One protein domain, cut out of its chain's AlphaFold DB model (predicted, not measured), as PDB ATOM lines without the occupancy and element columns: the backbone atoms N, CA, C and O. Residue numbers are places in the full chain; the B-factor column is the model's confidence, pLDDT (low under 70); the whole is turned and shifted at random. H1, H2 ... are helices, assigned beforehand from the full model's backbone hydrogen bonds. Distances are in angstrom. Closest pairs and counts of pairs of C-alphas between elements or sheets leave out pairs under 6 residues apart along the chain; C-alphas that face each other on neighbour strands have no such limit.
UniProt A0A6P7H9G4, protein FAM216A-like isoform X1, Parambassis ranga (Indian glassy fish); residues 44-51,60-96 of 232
ATOM      1  N   PRO A  44     517.087 327.132 547.677       71.62
ATOM      2  CA  PRO A  44     516.945 325.865 546.990       71.62
ATOM      3  C   PRO A  44     515.987 326.019 545.811       71.62
ATOM      4  O   PRO A  44     514.925 326.631 545.934       71.62
ATOM      5  N   LYS A  45     516.331 325.411 544.675       70.62
ATOM      6  CA  LYS A  45     515.543 325.475 543.431       70.62
ATOM      7  C   LYS A  45     514.111 324.935 543.580       70.62
ATOM      8  O   LYS A  45     513.241 325.279 542.797       70.62
ATOM      9  N   ALA A  46     513.843 324.126 544.605       67.00
ATOM     10  CA  ALA A  46     512.490 323.679 544.939       67.00
ATOM     11  C   ALA A  46     511.631 324.785 545.586       67.00
ATOM     12  O   ALA A  46     510.413 324.777 545.459       67.00
ATOM     13  N   MET A  47     512.254 325.760 546.257       66.81
ATOM     14  CA  MET A  47     511.558 326.863 546.928       66.81
ATOM     15  C   MET A  47     511.427 328.113 546.053       66.81
ATOM     16  O   MET A  47     510.686 329.022 546.414       66.81
ATOM     17  N   THR A  48     512.056 328.158 544.871       69.94
ATOM     18  CA  THR A  48     511.897 329.278 543.921       69.94
ATOM     19  C   THR A  48     510.482 329.398 543.348       69.94
ATOM     20  O   THR A  48     510.155 330.431 542.772       69.94
ATOM     21  N   ALA A  49     509.642 328.372 543.516       74.38
ATOM     22  CA  ALA A  49     508.229 328.400 543.141       74.38
ATOM     23  C   ALA A  49     507.329 329.085 544.185       74.38
ATOM     24  O   ALA A  49     506.134 329.234 543.945       74.38
ATOM     25  N   ALA A  50     507.863 329.506 545.340       76.81
ATOM     26  CA  ALA A  50     507.036 330.164 546.340       76.81
ATOM     27  C   ALA A  50     506.466 331.490 545.786       76.81
ATOM     28  O   ALA A  50     507.225 332.282 545.217       76.81
ATOM     29  N   PRO A  51     505.169 331.791 545.990       79.56
ATOM     30  CA  PRO A  51     504.515 332.958 545.389       79.56
ATOM     31  C   PRO A  51     505.233 334.274 545.705       79.56
ATOM     32  O   PRO A  51     505.448 335.114 544.832       79.56
ATOM     33  N   PRO A  60     516.492 341.260 545.755       87.31
ATOM     34  CA  PRO A  60     517.109 339.978 546.108       87.31
ATOM     35  C   PRO A  60     517.346 339.812 547.620       87.31
ATOM     36  O   PRO A  60     516.985 338.787 548.188       87.31
ATOM     37  N   ALA A  61     517.815 340.864 548.298       87.56
ATOM     38  CA  ALA A  61     518.030 340.853 549.747       87.56
ATOM     39  C   ALA A  61     516.730 340.678 550.558       87.56
ATOM     40  O   ALA A  61     516.719 340.011 551.591       87.56
ATOM     41  N   GLN A  62     515.611 341.249 550.095       90.31
ATOM     42  CA  GLN A  62     514.306 341.040 550.731       90.31
ATOM     43  C   GLN A  62     513.834 339.594 550.570       90.31
ATOM     44  O   GLN A  62     513.312 339.015 551.521       90.31
ATOM     45  N   LYS A  63     514.050 338.999 549.391       88.69
ATOM     46  CA  LYS A  63     513.720 337.593 549.124       88.69
ATOM     47  C   LYS A  63     514.535 336.651 550.012       88.69
ATOM     48  O   LYS A  63     513.960 335.738 550.596       88.69
ATOM     49  N   GLU A  64     515.831 336.914 550.184       87.50
ATOM     50  CA  GLU A  64     516.696 336.172 551.115       87.50
ATOM     51  C   GLU A  64     516.236 336.306 552.572       87.50
ATOM     52  O   GLU A  64     516.172 335.313 553.298       87.50
ATOM     53  N   TYR A  65     515.850 337.512 553.001       89.06
ATOM     54  CA  TYR A  65     515.320 337.738 554.346       89.06
ATOM     55  C   TYR A  65     514.022 336.954 554.595       89.06
ATOM     56  O   TYR A  65     513.931 336.209 555.571       89.06
ATOM     57  N   LEU A  66     513.046 337.051 553.689       87.06
ATOM     58  CA  LEU A  66     511.793 336.292 553.749       87.06
ATOM     59  C   LEU A  66     512.041 334.781 553.753       87.06
ATOM     60  O   LEU A  66     511.448 334.062 554.555       87.06
ATOM     61  N   TYR A  67     512.960 334.310 552.908       84.12
ATOM     62  CA  TYR A  67     513.374 332.913 552.886       84.12
ATOM     63  C   TYR A  67     513.982 332.480 554.225       84.12
ATOM     64  O   TYR A  67     513.622 331.429 554.743       84.12
ATOM     65  N   SER A  68     514.857 333.288 554.826       85.12
ATOM     66  CA  SER A  68     515.459 332.972 556.126       85.12
ATOM     67  C   SER A  68     514.410 332.856 557.239       85.12
ATOM     68  O   SER A  68     514.492 331.961 558.080       85.12
ATOM     69  N   ILE A  69     513.371 333.699 557.207       82.75
ATOM     70  CA  ILE A  69     512.233 333.598 558.124       82.75
ATOM     71  C   ILE A  69     511.460 332.303 557.846       82.75
ATOM     72  O   ILE A  69     511.241 331.516 558.757       82.75
ATOM     73  N   ALA A  70     511.103 332.022 556.593       79.81
ATOM     74  CA  ALA A  70     510.386 330.793 556.252       79.81
ATOM     75  C   ALA A  70     511.176 329.525 556.638       79.81
ATOM     76  O   ALA A  70     510.606 328.575 557.166       79.81
ATOM     77  N   ALA A  71     512.495 329.528 556.436       77.56
ATOM     78  CA  ALA A  71     513.382 328.427 556.793       77.56
ATOM     79  C   ALA A  71     513.503 328.244 558.314       77.56
ATOM     80  O   ALA A  71     513.502 327.112 558.801       77.56
ATOM     81  N   THR A  72     513.575 329.340 559.079       79.50
ATOM     82  CA  THR A  72     513.590 329.279 560.552       79.50
ATOM     83  C   THR A  72     512.262 328.795 561.128       79.50
ATOM     84  O   THR A  72     512.259 328.087 562.133       79.50
ATOM     85  N   TYR A  73     511.152 329.076 560.448       78.06
ATOM     86  CA  TYR A  73     509.828 328.540 560.761       78.06
ATOM     87  C   TYR A  73     509.451 327.364 559.852       78.06
ATOM     88  O   TYR A  73     508.325 327.290 559.359       78.06
ATOM     89  N   SER A  74     510.382 326.422 559.652       74.56
ATOM     90  CA  SER A  74     510.084 325.148 558.990       74.56
ATOM     91  C   SER A  74     508.789 324.545 559.546       74.56
ATOM     92  O   SER A  74     508.575 324.514 560.764       74.56
ATOM     93  N   SER A  75     507.933 324.032 558.659       74.12
ATOM     94  CA  SER A  75     506.677 323.382 559.044       74.12
ATOM     95  C   SER A  75     506.910 322.253 560.052       74.12
ATOM     96  O   SER A  75     506.108 322.077 560.964       74.12
ATOM     97  N   ALA A  76     508.045 321.553 559.965       82.69
ATOM     98  CA  ALA A  76     508.452 320.541 560.934       82.69
ATOM     99  C   ALA A  76     508.737 321.135 562.325       82.69
ATOM    100  O   ALA A  76     508.334 320.553 563.331       82.69
ATOM    101  N   HIS A  77     509.380 322.308 562.400       85.25
ATOM    102  CA  HIS A  77     509.649 322.986 563.671       85.25
ATOM    103  C   HIS A  77     508.351 323.444 564.342       85.25
ATOM    104  O   HIS A  77     508.143 323.174 565.523       85.25
ATOM    105  N   VAL A  78     507.448 324.070 563.581       85.56
ATOM    106  CA  VAL A  78     506.138 324.502 564.092       85.56
ATOM    107  C   VAL A  78     505.301 323.298 564.536       85.56
ATOM    108  O   VAL A  78     504.759 323.315 565.640       85.56
ATOM    109  N   ARG A  79     505.257 322.224 563.733       82.25
ATOM    110  CA  ARG A  79     504.597 320.959 564.099       82.25
ATOM    111  C   ARG A  79     505.167 320.390 565.400       82.25
ATOM    112  O   ARG A  79     504.402 320.096 566.309       82.25
ATOM    113  N   SER A  80     506.493 320.317 565.533       90.44
ATOM    114  CA  SER A  80     507.160 319.849 566.756       90.44
ATOM    115  C   SER A  80     506.798 320.696 567.982       90.44
ATOM    116  O   SER A  80     506.485 320.145 569.038       90.44
ATOM    117  N   LEU A  81     506.766 322.025 567.837       91.69
ATOM    118  CA  LEU A  81     506.412 322.947 568.918       91.69
ATOM    119  C   LEU A  81     504.962 322.747 569.391       91.69
ATOM    120  O   LEU A  81     504.697 322.738 570.595       91.69
ATOM    121  N   ILE A  82     504.033 322.541 568.451       89.12
ATOM    122  CA  ILE A  82     502.622 322.241 568.735       89.12
ATOM    123  C   ILE A  82     502.497 320.892 569.450       89.12
ATOM    124  O   ILE A  82     501.875 320.828 570.512       89.12
ATOM    125  N   THR A  83     503.136 319.838 568.933       93.38
ATOM    126  CA  THR A  83     503.130 318.506 569.555       93.38
ATOM    127  C   THR A  83     503.675 318.561 570.981       93.38
ATOM    128  O   THR A  83     503.063 318.032 571.907       93.38
ATOM    129  N   GLN A  84     504.789 319.264 571.199       96.62
ATOM    130  CA  GLN A  84     505.368 319.430 572.530       96.62
ATOM    131  C   GLN A  84     504.423 320.180 573.478       96.62
ATOM    132  O   GLN A  84     504.280 319.800 574.643       96.62
ATOM    133  N   HIS A  85     503.773 321.246 573.002       96.44
ATOM    134  CA  HIS A  85     502.799 321.989 573.796       96.44
ATOM    135  C   HIS A  85     501.615 321.105 574.200       96.44
ATOM    136  O   HIS A  85     501.277 321.048 575.382       96.44
ATOM    137  N   TYR A  86     501.050 320.368 573.243       95.75
ATOM    138  CA  TYR A  86     499.952 319.436 573.473       95.75
ATOM    139  C   TYR A  86     500.309 318.379 574.528       95.75
ATOM    140  O   TYR A  86     499.602 318.240 575.527       95.75
ATOM    141  N   MET A  87     501.468 317.726 574.395       95.44
ATOM    142  CA  MET A  87     501.937 316.732 575.370       95.44
ATOM    143  C   MET A  87     502.130 317.325 576.770       95.44
ATOM    144  O   MET A  87     501.807 316.695 577.777       95.44
ATOM    145  N   ASN A  88     502.625 318.560 576.862       93.25
ATOM    146  CA  ASN A  88     502.767 319.248 578.142       93.25
ATOM    147  C   ASN A  88     501.414 319.582 578.788       93.25
ATOM    148  O   ASN A  88     501.298 319.507 580.013       93.25
ATOM    149  N   VAL A  89     500.402 319.944 577.994       93.25
ATOM    150  CA  VAL A  89     499.033 320.167 578.481       93.25
ATOM    151  C   VAL A  89     498.433 318.853 578.976       93.25
ATOM    152  O   VAL A  89     497.994 318.809 580.123       93.25
ATOM    153  N   LEU A  90     498.526 317.770 578.195       92.06
ATOM    154  CA  LEU A  90     498.053 316.441 578.598       92.06
ATOM    155  C   LEU A  90     498.661 315.995 579.931       92.06
ATOM    156  O   LEU A  90     497.933 315.653 580.861       92.06
ATOM    157  N   ARG A  91     499.989 316.086 580.075       91.56
ATOM    158  CA  ARG A  91     500.681 315.734 581.328       91.56
ATOM    159  C   ARG A  91     500.176 316.542 582.522       91.56
ATOM    160  O   ARG A  91     500.077 316.005 583.624       91.56
ATOM    161  N   ARG A  92     499.867 317.830 582.336       90.69
ATOM    162  CA  ARG A  92     499.316 318.679 583.407       90.69
ATOM    163  C   ARG A  92     497.880 318.303 583.748       90.69
ATOM    164  O   ARG A  92     497.561 318.241 584.929       90.69
ATOM    165  N   CYS A  93     497.046 318.031 582.748       80.50
ATOM    166  CA  CYS A  93     495.662 317.613 582.948       80.50
ATOM    167  C   CYS A  93     495.579 316.269 583.683       80.50
ATOM    168  O   CYS A  93     494.820 316.150 584.638       80.50
ATOM    169  N   VAL A  94     496.424 315.300 583.318       77.25
ATOM    170  CA  VAL A  94     496.490 313.993 583.989       77.25
ATOM    171  C   VAL A  94     497.041 314.128 585.415       77.25
ATOM    172  O   VAL A  94     496.483 313.567 586.354       77.25
ATOM    173  N   ARG A  95     498.091 314.936 585.627       65.56
ATOM    174  CA  ARG A  95     498.702 315.104 586.959       65.56
ATOM    175  C   ARG A  95     497.849 315.917 587.937       65.56
ATOM    176  O   ARG A  95     497.955 315.709 589.141       65.56
ATOM    177  N   ALA A  96     496.998 316.815 587.447       61.22
ATOM    178  CA  ALA A  96     496.081 317.583 588.287       61.22
ATOM    179  C   ALA A  96     494.883 316.757 588.801       61.22
ATOM    180  O   ALA A  96     494.221 317.194 589.738       61.22
TER     181      ALA A  96
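What this domain is: This is residues 44 to 51 and 60 to 96 of the 232 residues of the protein "protein FAM216A-like isoform X1" of Parambassis ranga (Indian glassy fish) (UniProt A0A6P7H9G4). The model is a long, thin rod of two helices set end to end, H1 and then the longer H2, with a small step between them at residues 73 and 74. A separate short piece, residues 44 to 51, lies at the H1 end of the rod. The printed part has 45 residues with two named helices, H1 then H2, and no named strand; the class is all helix. It is extended, with a radius of gyration of the C-alphas of 16.6 A and spans of 52 by 18 by 14 A.

Where its parts are: Residues 44 to 51 hold no named element. H1, residues 60 to 72, begins at C-alpha 60 (517.109, 339.978, 546.108) and is 18.3 A long. H2, residues 75 to 96, is 31.6 A long and ends at C-alpha 96 (496.081, 317.583, 588.287).

How they stand to each other: H1 and H2 are apart and joined by a tight link of 2 residues. In both helices every O i to N i+4 pair is within hydrogen-bond range. Residues 68 to 96 stand free.

The domain as a whole: The C-alphas farthest apart, those of Pro 60 and Ala 96, are 52.2 A apart. Residues 52 to 59 are not printed; C-alphas 51 and 60 are 14.4 A apart across the cut. The pLDDT is under 70 at residues 46 to 48 and 95 to 96.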